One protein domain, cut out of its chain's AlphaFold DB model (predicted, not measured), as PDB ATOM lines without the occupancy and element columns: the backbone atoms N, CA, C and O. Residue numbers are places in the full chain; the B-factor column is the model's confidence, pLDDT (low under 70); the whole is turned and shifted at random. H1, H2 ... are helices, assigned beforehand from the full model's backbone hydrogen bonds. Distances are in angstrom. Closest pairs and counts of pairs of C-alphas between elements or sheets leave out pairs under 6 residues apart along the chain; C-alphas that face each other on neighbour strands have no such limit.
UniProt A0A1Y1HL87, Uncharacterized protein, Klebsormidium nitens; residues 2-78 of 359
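AT A GLANCE: This is residues 2 to 78 of the 359 residues of an uncharacterized protein of Klebsormidium nitens (UniProt A0A1Y1HL87). One long helix, H3, makes the length of the model; H2 runs back beside its first part, with a gap between them, and the shorter H1 slants from the first residues of H2 towards H3. The rest of H3, from residue 57, sticks out as a bare arm. The printed part has 77 residues with three named helices, in the order H1, H2, H3, and no named strand; the class is all helix. It is extended, with a radius of gyration of the C-alphas of 17.8 A and spans of 61 by 18 by 18 A.

HOW THE PARTS SIT: H3, residues 35 to 75, has a kink of 26 degrees near residue 42. H2, residues 16 to 33, is close to H3 but not clearly touching; their closest C-alphas, of Leu 31 and Gln 38, are 6.2 A apart. These two run opposite ways at a shallow tilt of 4 degrees. H1, residues 2 to 14, touches H2 only at the corner, with C-alphas of Ala 11 and Ala 19 closest at 5.3 A, opposite ways at a steep tilt of 40 degrees. H1 is close to H3 but not clearly touching, with C-alphas of Ser 4 and Val 48 closest at 7.6 A. H1, H2 and H3 form an up and down bundle, each helix running against the one before. Every O i to N i+4 pair is within hydrogen-bond range in H1, 11 of 14 in H2 and 35 of 37 in H3.

IN THESE COORDINATES: H3 is 57.0 A long, from C-alpha 35 at (42.021, -24.817, 44.794) to C-alpha 75 at (-1.199, -54.808, 22.786). H2 is 26.2 A long, with a kink of 25 degrees near residue 27. H1 is 18.2 A long and begins at C-alpha 2, (20.689, -22.920, 45.227).

THE WHOLE: The C-alphas of Arg 36 and Pro 78, the two farthest apart, are 62.6 A apart. The printed part has no cut, and both links are tight. Residue 31 is under pLDDT 70.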
ATOM      1  N   VAL A   2      21.264 -23.362  46.522       82.62
ATOM      2  CA  VAL A   2      20.689 -22.920  45.227       82.62
ATOM      3  C   VAL A   2      21.421 -23.496  43.998       82.62
ATOM      4  O   VAL A   2      20.797 -23.948  43.044       82.62
ATOM      5  N   LEU A   3      22.761 -23.566  44.029       78.94
ATOM      6  CA  LEU A   3      23.548 -24.152  42.928       78.94
ATOM      7  C   LEU A   3      23.233 -25.635  42.680       78.94
ATOM      8  O   LEU A   3      23.227 -26.075  41.534       78.94
ATOM      9  N   SER A   4      22.959 -26.407  43.733       81.75
ATOM     10  CA  SER A   4      22.592 -27.819  43.589       81.75
ATOM     11  C   SER A   4      21.192 -27.996  43.000       81.75
ATOM     12  O   SER A   4      21.006 -28.908  42.201       81.75
ATOM     13  N   GLU A   5      20.238 -27.112  43.310       85.06
ATOM     14  CA  GLU A   5      18.898 -27.131  42.701       85.06
ATOM     15  C   GLU A   5      18.938 -26.761  41.217       85.06
ATOM     16  O   GLU A   5      18.342 -27.454  40.396       85.06
ATOM     17  N   ALA A   6      19.712 -25.740  40.836       77.00
ATOM     18  CA  ALA A   6      19.870 -25.364  39.429       77.00
ATOM     19  C   ALA A   6      20.516 -26.489  38.591       77.00
ATOM     20  O   ALA A   6      20.142 -26.718  37.436       77.00
ATOM     21  N   ILE A   7      21.461 -27.239  39.172       82.94
ATOM     22  CA  ILE A   7      22.053 -28.425  38.534       82.94
ATOM     23  C   ILE A   7      21.016 -29.549  38.403       82.94
ATOM     24  O   ILE A   7      20.976 -30.210  37.370       82.94
ATOM     25  N   LEU A   8      20.147 -29.741  39.399       82.50
ATOM     26  CA  LEU A   8      19.075 -30.742  39.361       82.50
ATOM     27  C   LEU A   8      18.023 -30.418  38.292       82.50
ATOM     28  O   LEU A   8      17.682 -31.281  37.483       82.50
ATOM     29  N   ILE A   9      17.581 -29.161  38.228       85.50
ATOM     30  CA  ILE A   9      16.629 -28.676  37.221       85.50
ATOM     31  C   ILE A   9      17.246 -28.797  35.821       85.50
ATOM     32  O   ILE A   9      16.635 -29.350  34.910       85.50
ATOM     33  N   SER A  10      18.493 -28.357  35.632       75.88
ATOM     34  CA  SER A  10      19.157 -28.467  34.325       75.88
ATOM     35  C   SER A  10      19.457 -29.916  33.921       75.88
ATOM     36  O   SER A  10      19.364 -30.246  32.739       75.88
ATOM     37  N   ALA A  11      19.757 -30.805  34.872       85.38
ATOM     38  CA  ALA A  11      19.927 -32.234  34.611       85.38
ATOM     39  C   ALA A  11      18.618 -32.903  34.170       85.38
ATOM     40  O   ALA A  11      18.655 -33.774  33.296       85.38
ATOM     41  N   TYR A  12      17.487 -32.459  34.723       81.56
ATOM     42  CA  TYR A  12      16.154 -32.898  34.319       81.56
ATOM     43  C   TYR A  12      15.828 -32.461  32.883       81.56
ATOM     44  O   TYR A  12      15.427 -33.283  32.064       81.56
ATOM     45  N   PHE A  13      16.097 -31.199  32.534       77.50
ATOM     46  CA  PHE A  13      15.765 -30.664  31.207       77.50
ATOM     47  C   PHE A  13      16.719 -31.086  30.077       77.50
ATOM     48  O   PHE A  13      16.282 -31.240  28.939       77.50
ATOM     49  N   LEU A  14      18.020 -31.266  30.336       71.25
ATOM     50  CA  LEU A  14      18.994 -31.546  29.267       71.25
ATOM     51  C   LEU A  14      19.220 -33.041  29.001       71.25
ATOM     52  O   LEU A  14      19.925 -33.392  28.047       71.25
ATOM     53  N   GLY A  15      18.655 -33.918  29.828       77.19
ATOM     54  CA  GLY A  15      19.017 -35.326  29.862       77.19
ATOM     55  C   GLY A  15      20.407 -35.503  30.477       77.19
ATOM     56  O   GLY A  15      21.397 -34.881  30.071       77.19
ATOM     57  N   LEU A  16      20.501 -36.393  31.464       72.19
ATOM     58  CA  LEU A  16      21.671 -36.555  32.332       72.19
ATOM     59  C   LEU A  16      23.026 -36.617  31.603       72.19
ATOM     60  O   LEU A  16      24.028 -36.081  32.078       72.19
ATOM     61  N   ARG A  17      23.069 -37.218  30.407       74.94
ATOM     62  CA  ARG A  17      24.297 -37.363  29.607       74.94
ATOM     63  C   ARG A  17      24.830 -36.057  29.009       74.94
ATOM     64  O   ARG A  17      26.035 -35.969  28.751       74.94
ATOM     65  N   ARG A  18      23.975 -35.069  28.724       75.00
ATOM     66  CA  ARG A  18      24.413 -33.763  28.192       75.00
ATOM     67  C   ARG A  18      24.753 -32.796  29.319       75.00
ATOM     68  O   ARG A  18      25.780 -32.127  29.224       75.00
ATOM     69  N   ALA A  19      23.979 -32.808  30.403       76.25
ATOM     70  CA  ALA A  19      24.257 -32.003  31.591       76.25
ATOM     71  C   ALA A  19      25.618 -32.356  32.218       76.25
ATOM     72  O   ALA A  19      26.425 -31.463  32.467       76.25
ATOM     73  N   TYR A  20      25.945 -33.649  32.344       72.19
ATOM     74  CA  TYR A  20      27.236 -34.094  32.888       72.19
ATOM     75  C   TYR A  20      28.440 -33.570  32.089       72.19
ATOM     76  O   TYR A  20      29.438 -33.127  32.654       72.19
ATOM     77  N   ARG A  21      28.336 -33.551  30.753       81.75
ATOM     78  CA  ARG A  21      29.403 -33.030  29.886       81.75
ATOM     79  C   ARG A  21      29.571 -31.518  29.993       81.75
ATOM     80  O   ARG A  21      30.692 -31.033  29.854       81.75
ATOM     81  N   LEU A  22      28.481 -30.785  30.211       80.50
ATOM     82  CA  LEU A  22      28.527 -29.339  30.408       80.50
ATOM     83  C   LEU A  22      29.140 -29.004  31.761       80.50
ATOM     84  O   LEU A  22      30.109 -28.256  31.791       80.50
ATOM     85  N   VAL A  23      28.663 -29.628  32.839       81.25
ATOM     86  CA  VAL A  23      29.205 -29.418  34.188       81.25
ATOM     87  C   VAL A  23      30.698 -29.728  34.221       81.25
ATOM     88  O   VAL A  23      31.462 -28.862  34.624       81.25
ATOM     89  N   LEU A  24      31.148 -30.858  33.668       78.94
ATOM     90  CA  LEU A  24      32.581 -31.180  33.604       78.94
ATOM     91  C   LEU A  24      33.407 -30.169  32.795       78.94
ATOM     92  O   LEU A  24      34.567 -29.909  33.119       78.94
ATOM     93  N   LYS A  25      32.850 -29.603  31.717       83.75
ATOM     94  CA  LYS A  25      33.536 -28.561  30.934       83.75
ATOM     95  C   LYS A  25      33.641 -27.257  31.719       83.75
ATOM     96  O   LYS A  25      34.688 -26.610  31.662       83.75
ATOM     97  N   THR A  26      32.585 -26.877  32.430       80.25
ATOM     98  CA  THR A  26      32.558 -25.666  33.256       80.25
ATOM     99  C   THR A  26      33.449 -25.835  34.481       80.25
ATOM    100  O   THR A  26      34.250 -24.951  34.772       80.25
ATOM    101  N   GLU A  27      33.418 -27.005  35.121       77.69
ATOM    102  CA  GLU A  27      34.312 -27.358  36.218       77.69
ATOM    103  C   GLU A  27      35.771 -27.268  35.784       77.69
ATOM    104  O   GLU A  27      36.534 -26.552  36.414       77.69
ATOM    105  N   ARG A  28      36.180 -27.875  34.659       80.31
ATOM    106  CA  ARG A  28      37.581 -27.778  34.195       80.31
ATOM    107  C   ARG A  28      38.048 -26.342  33.937       80.31
ATOM    108  O   ARG A  28      39.240 -26.069  34.065       80.31
ATOM    109  N   LYS A  29      37.139 -25.437  33.558       80.75
ATOM    110  CA  LYS A  29      37.460 -24.019  33.334       80.75
ATOM    111  C   LYS A  29      37.524 -23.218  34.634       80.75
ATOM    112  O   LYS A  29      38.399 -22.370  34.765       80.75
ATOM    113  N   VAL A  30      36.627 -23.486  35.582       78.00
ATOM    114  CA  VAL A  30      36.498 -22.709  36.826       78.00
ATOM    115  C   VAL A  30      37.395 -23.261  37.940       78.00
ATOM    116  O   VAL A  30      38.079 -22.492  38.612       78.00
ATOM    117  N   LEU A  31      37.484 -24.585  38.095       64.56
ATOM    118  CA  LEU A  31      38.267 -25.231  39.157       64.56
ATOM    119  C   LEU A  31      39.783 -25.039  39.001       64.56
ATOM    120  O   LEU A  31      40.490 -25.099  39.999       64.56
ATOM    121  N   ARG A  32      40.300 -24.750  37.796       74.12
ATOM    122  CA  ARG A  32      41.732 -24.441  37.609       74.12
ATOM    123  C   ARG A  32      42.179 -23.153  38.311       74.12
ATOM    124  O   ARG A  32      43.377 -22.964  38.474       74.12
ATOM    125  N   ARG A  33      41.251 -22.268  38.698       80.50
ATOM    126  CA  ARG A  33      41.583 -20.952  39.265       80.50
ATOM    127  C   ARG A  33      41.492 -20.862  40.791       80.50
ATOM    128  O   ARG A  33      42.059 -19.924  41.334       80.50
ATOM    129  N   VAL A  34      40.819 -21.788  41.491       80.31
ATOM    130  CA  VAL A  34      40.642 -21.686  42.958       80.31
ATOM    131  C   VAL A  34      40.694 -23.062  43.653       80.31
ATOM    132  O   VAL A  34      39.668 -23.740  43.750       80.31
ATOM    133  N   PRO A  35      41.852 -23.482  44.203       78.12
ATOM    134  CA  PRO A  35      42.021 -24.817  44.794       78.12
ATOM    135  C   PRO A  35      41.241 -25.028  46.104       78.12
ATOM    136  O   PRO A  35      40.874 -26.152  46.434       78.12
ATOM    137  N   ARG A  36      40.912 -23.963  46.849       78.56
ATOM    138  CA  ARG A  36      40.172 -24.082  48.124       78.56
ATOM    139  C   ARG A  36      38.696 -24.460  47.950       78.56
ATOM    140  O   ARG A  36      38.125 -25.106  48.822       78.56
ATOM    141  N   ILE A  37      38.083 -24.101  46.821       79.81
ATOM    142  CA  ILE A  37      36.664 -24.391  46.546       79.81
ATOM    143  C   ILE A  37      36.496 -25.804  45.956       79.81
ATOM    144  O   ILE A  37      35.429 -26.403  46.090       79.81
ATOM    145  N   GLN A  38      37.561 -26.385  45.380       75.44
ATOM    146  CA  GLN A  38      37.546 -27.733  44.795       75.44
ATOM    147  C   GLN A  38      37.097 -28.798  45.794       75.44
ATOM    148  O   GLN A  38      36.192 -29.569  45.498       75.44
ATOM    149  N   GLN A  39      37.671 -28.815  46.996       78.81
ATOM    150  CA  GLN A  39      37.395 -29.879  47.965       78.81
ATOM    151  C   GLN A  39      35.942 -29.857  48.467       78.81
ATOM    152  O   GLN A  39      35.347 -30.910  48.701       78.81
ATOM    153  N   PHE A  40      35.346 -28.666  48.587       78.25
ATOM    154  CA  PHE A  40      33.941 -28.511  48.970       78.25
ATOM    155  C   PHE A  40      32.985 -28.851  47.823       78.25
ATOM    156  O   PHE A  40      31.987 -29.546  48.035       78.25
ATOM    157  N   ALA A  41      33.295 -28.407  46.603       74.25
ATOM    158  CA  ALA A  41      32.497 -28.724  45.425       74.25
ATOM    159  C   ALA A  41      32.521 -30.230  45.122       74.25
ATOM    160  O   ALA A  41      31.466 -30.828  44.930       74.25
ATOM    161  N   GLU A  42      33.689 -30.876  45.182       77.69
ATOM    162  CA  GLU A  42      33.831 -32.305  44.896       77.69
ATOM    163  C   GLU A  42      33.017 -33.189  45.844       77.69
ATOM    164  O   GLU A  42      32.411 -34.169  45.404       77.69
ATOM    165  N   ARG A  43      32.973 -32.861  47.142       80.88
ATOM    166  CA  ARG A  43      32.185 -33.624  48.124       80.88
ATOM    167  C   ARG A  43      30.687 -33.498  47.851       80.88
ATOM    168  O   ARG A  43      29.987 -34.511  47.809       80.88
ATOM    169  N   ASN A  44      30.214 -32.283  47.583       77.44
ATOM    170  CA  ASN A  44      28.800 -32.019  47.315       77.44
ATOM    171  C   ASN A  44      28.345 -32.599  45.970       77.44
ATOM    172  O   ASN A  44      27.283 -33.213  45.887       77.44
ATOM    173  N   ILE A  45      29.169 -32.485  44.928       78.56
ATOM    174  CA  ILE A  45      28.859 -33.013  43.595       78.56
ATOM    175  C   ILE A  45      28.848 -34.541  43.611       78.56
ATOM    176  O   ILE A  45      27.934 -35.139  43.046       78.56
ATOM    177  N   LYS A  46      29.776 -35.192  44.330       81.75
ATOM    178  CA  LYS A  46      29.729 -36.651  44.540       81.75
ATOM    179  C   LYS A  46      28.437 -37.082  45.236       81.75
ATOM    180  O   LYS A  46      27.866 -38.101  44.852       81.75
ATOM    181  N   HIS A  47      27.956 -36.326  46.222       79.00
ATOM    182  CA  HIS A  47      26.719 -36.658  46.932       79.00
ATOM    183  C   HIS A  47      25.476 -36.499  46.042       79.00
ATOM    184  O   HIS A  47      24.648 -37.408  45.971       79.00
ATOM    185  N   VAL A  48      25.376 -35.391  45.302       77.38
ATOM    186  CA  VAL A  48      24.280 -35.150  44.345       77.38
ATOM    187  C   VAL A  48      24.299 -36.187  43.224       77.38
ATOM    188  O   VAL A  48      23.256 -36.727  42.868       77.38
ATOM    189  N   PHE A  49      25.478 -36.536  42.707       78.75
ATOM    190  CA  PHE A  49      25.603 -37.539  41.654       78.75
ATOM    191  C   PHE A  49      25.204 -38.940  42.132       78.75
ATOM    192  O   PHE A  49      24.528 -39.658  41.403       78.75
ATOM    193  N   ARG A  50      25.545 -39.321  43.373       82.69
ATOM    194  CA  ARG A  50      25.071 -40.583  43.969       82.69
ATOM    195  C   ARG A  50      23.551 -40.609  44.125       82.69
ATOM    196  O   ARG A  50      22.943 -41.632  43.822       82.69
ATOM    197  N   LEU A  51      22.944 -39.510  44.576       77.12
ATOM    198  CA  LEU A  51      21.485 -39.399  44.680       77.12
ATOM    199  C   LEU A  51      20.822 -39.484  43.300       77.12
ATOM    200  O   LEU A  51      19.878 -40.247  43.126       77.12
ATOM    201  N   ALA A  52      21.371 -38.796  42.297       77.31
ATOM    202  CA  ALA A  52      20.893 -38.877  40.921       77.31
ATOM    203  C   ALA A  52      21.022 -40.297  40.345       77.31
ATOM    204  O   ALA A  52      20.094 -40.791  39.713       77.31
ATOM    205  N   GLN A  53      22.136 -40.993  40.597       79.56
ATOM    206  CA  GLN A  53      22.310 -42.386  40.177       79.56
ATOM    207  C   GLN A  53      21.312 -43.337  40.843       79.56
ATOM    208  O   GLN A  53      20.855 -44.273  40.192       79.56
ATOM    209  N   ARG A  54      20.963 -43.119  42.119       81.75
ATOM    210  CA  ARG A  54      19.902 -43.893  42.783       81.75
ATOM    211  C   ARG A  54      18.537 -43.604  42.167       81.75
ATOM    212  O   ARG A  54      17.838 -44.549  41.826       81.75
ATOM    213  N   GLY A  55      18.221 -42.331  41.927       76.56
ATOM    214  CA  GLY A  55      16.972 -41.931  41.279       76.56
ATOM    215  C   GLY A  55      16.809 -42.541  39.886       76.56
ATOM    216  O   GLY A  55      15.744 -43.048  39.566       76.56
ATOM    217  N   ILE A  56      17.873 -42.583  39.079       74.69
ATOM    218  CA  ILE A  56      17.821 -43.217  37.750       74.69
ATOM    219  C   ILE A  56      17.613 -44.719  37.859       74.69
ATOM    220  O   ILE A  56      16.836 -45.251  37.088       74.69
ATOM    221  N   LYS A  57      18.256 -45.405  38.810       78.88
ATOM    222  CA  LYS A  57      18.047 -46.849  38.994       78.88
ATOM    223  C   LYS A  57      16.625 -47.170  39.454       78.88
ATOM    224  O   LYS A  57      16.049 -48.144  38.987       78.88
ATOM    225  N   GLU A  58      16.053 -46.357  40.340       78.19
ATOM    226  CA  GLU A  58      14.658 -46.507  40.771       78.19
ATOM    227  C   GLU A  58      13.674 -46.211  39.638       78.19
ATOM    228  O   GLU A  58      12.694 -46.935  39.467       78.19
ATOM    229  N   VAL A  59      13.943 -45.174  38.841       72.56
ATOM    230  CA  VAL A  59      13.135 -44.849  37.664       72.56
ATOM    231  C   VAL A  59      13.307 -45.914  36.586       72.56
ATOM    232  O   VAL A  59      12.307 -46.343  36.052       72.56
ATOM    233  N   GLU A  60      14.501 -46.450  36.335       77.06
ATOM    234  CA  GLU A  60      14.717 -47.557  35.390       77.06
ATOM    235  C   GLU A  60      14.000 -48.838  35.835       77.06
ATOM    236  O   GLU A  60      13.415 -49.530  35.007       77.06
ATOM    237  N   GLN A  61      13.996 -49.153  37.136       79.88
ATOM    238  CA  GLN A  61      13.243 -50.292  37.670       79.88
ATOM    239  C   GLN A  61      11.728 -50.088  37.541       79.88
ATOM    240  O   GLN A  61      11.014 -51.018  37.153       79.88
ATOM    241  N   ARG A  62      11.235 -48.872  37.816       70.56
ATOM    242  CA  ARG A  62       9.823 -48.521  37.624       70.56
ATOM    243  C   ARG A  62       9.446 -48.467  36.151       70.56
ATOM    244  O   ARG A  62       8.401 -48.991  35.810       70.56
ATOM    245  N   ASP A  63      10.289 -47.937  35.282       70.44
ATOM    246  CA  ASP A  63      10.067 -47.833  33.840       70.44
ATOM    247  C   ASP A  63      10.142 -49.202  33.164       70.44
ATOM    248  O   ASP A  63       9.426 -49.434  32.198       70.44
ATOM    249  N   LEU A  64      10.925 -50.158  33.682       77.94
ATOM    250  CA  LEU A  64      10.854 -51.545  33.215       77.94
ATOM    251  C   LEU A  64       9.517 -52.197  33.592       77.94
ATOM    252  O   LEU A  64       8.953 -52.955  32.802       77.94
ATOM    253  N   ALA A  65       9.009 -51.914  34.793       76.00
ATOM    254  CA  ALA A  65       7.720 -52.423  35.251       76.00
ATOM    255  C   ALA A  65       6.551 -51.748  34.512       76.00
ATOM    256  O   ALA A  65       5.666 -52.430  33.994       76.00
ATOM    257  N   PHE A  66       6.590 -50.423  34.373       72.25
ATOM    258  CA  PHE A  66       5.633 -49.633  33.607       72.25
ATOM    259  C   PHE A  66       5.720 -49.927  32.116       72.25
ATOM    260  O   PHE A  66       4.689 -49.989  31.472       72.25
ATOM    261  N   GLY A  67       6.904 -50.177  31.562       72.50
ATOM    262  CA  GLY A  67       7.089 -50.559  30.164       72.50
ATOM    263  C   GLY A  67       6.484 -51.926  29.854       72.50
ATOM    264  O   GLY A  67       5.858 -52.090  28.812       72.50
ATOM    265  N   LYS A  68       6.577 -52.889  30.782       76.00
ATOM    266  CA  LYS A  68       5.872 -54.178  30.668       76.00
ATOM    267  C   LYS A  68       4.357 -54.022  30.816       76.00
ATOM    268  O   LYS A  68       3.610 -54.643  30.065       76.00
ATOM    269  N   TYR A  69       3.904 -53.177  31.742       81.06
ATOM    270  CA  TYR A  69       2.480 -52.909  31.948       81.06
ATOM    271  C   TYR A  69       1.852 -52.153  30.767       81.06
ATOM    272  O   TYR A  69       0.819 -52.565  30.250       81.06
ATOM    273  N   LEU A  70       2.509 -51.099  30.282       76.12
ATOM    274  CA  LEU A  70       2.103 -50.319  29.116       76.12
ATOM    275  C   LEU A  70       2.239 -51.123  27.827       76.12
ATOM    276  O   LEU A  70       1.359 -51.014  26.989       76.12
ATOM    277  N   GLY A  71       3.269 -51.961  27.674       74.88
ATOM    278  CA  GLY A  71       3.388 -52.879  26.537       74.88
ATOM    279  C   GLY A  71       2.190 -53.825  26.454       74.88
ATOM    280  O   GLY A  71       1.533 -53.898  25.420       74.88
ATOM    281  N   GLY A  72       1.812 -54.440  27.579       83.88
ATOM    282  CA  GLY A  72       0.612 -55.277  27.649       83.88
ATOM    283  C   GLY A  72      -0.707 -54.510  27.488       83.88
ATOM    284  O   GLY A  72      -1.687 -55.083  27.017       83.88
ATOM    285  N   LEU A  73      -0.756 -53.226  27.863       81.62
ATOM    286  CA  LEU A  73      -1.932 -52.370  27.668       81.62
ATOM    287  C   LEU A  73      -2.070 -51.918  26.206       81.62
ATOM    288  O   LEU A  73      -3.176 -51.876  25.677       81.62
ATOM    289  N   VAL A  74      -0.946 -51.612  25.555       79.25
ATOM    290  CA  VAL A  74      -0.857 -51.223  24.143       79.25
ATOM    291  C   VAL A  74      -1.255 -52.385  23.236       79.25
ATOM    292  O   VAL A  74      -2.031 -52.175  22.309       79.25
ATOM    293  N   ASP A  75      -0.822 -53.609  23.548       79.56
ATOM    294  CA  ASP A  75      -1.199 -54.808  22.786       79.56
ATOM    295  C   ASP A  75      -2.689 -55.167  22.918       79.56
ATOM    296  O   ASP A  75      -3.246 -55.840  22.055       79.56
ATOM    297  N   LYS A  76      -3.359 -54.705  23.980       82.31
ATOM    298  CA  LYS A  76      -4.797 -54.929  24.199       82.31
ATOM    299  C   LYS A  76      -5.686 -53.816  23.654       82.31
ATOM    300  O   LYS A  76      -6.907 -53.932  23.730       82.31
ATOM    301  N   MET A  77      -5.111 -52.728  23.145       78.69
ATOM    302  CA  MET A  77      -5.882 -51.566  22.726       78.69
ATOM    303  C   MET A  77      -6.202 -51.668  21.221       78.69
ATOM    304  O   MET A  77      -5.304 -51.495  20.399       78.69
ATOM    305  N   PRO A  78      -7.467 -51.886  20.816       80.38
ATOM    306  CA  PRO A  78      -7.836 -52.110  19.409       80.38
ATOM    307  C   PRO A  78      -7.545 -50.910  18.486       80.38
ATOM    308  O   PRO A  78      -7.495 -51.044  17.268       80.38
TER     309      PRO A  78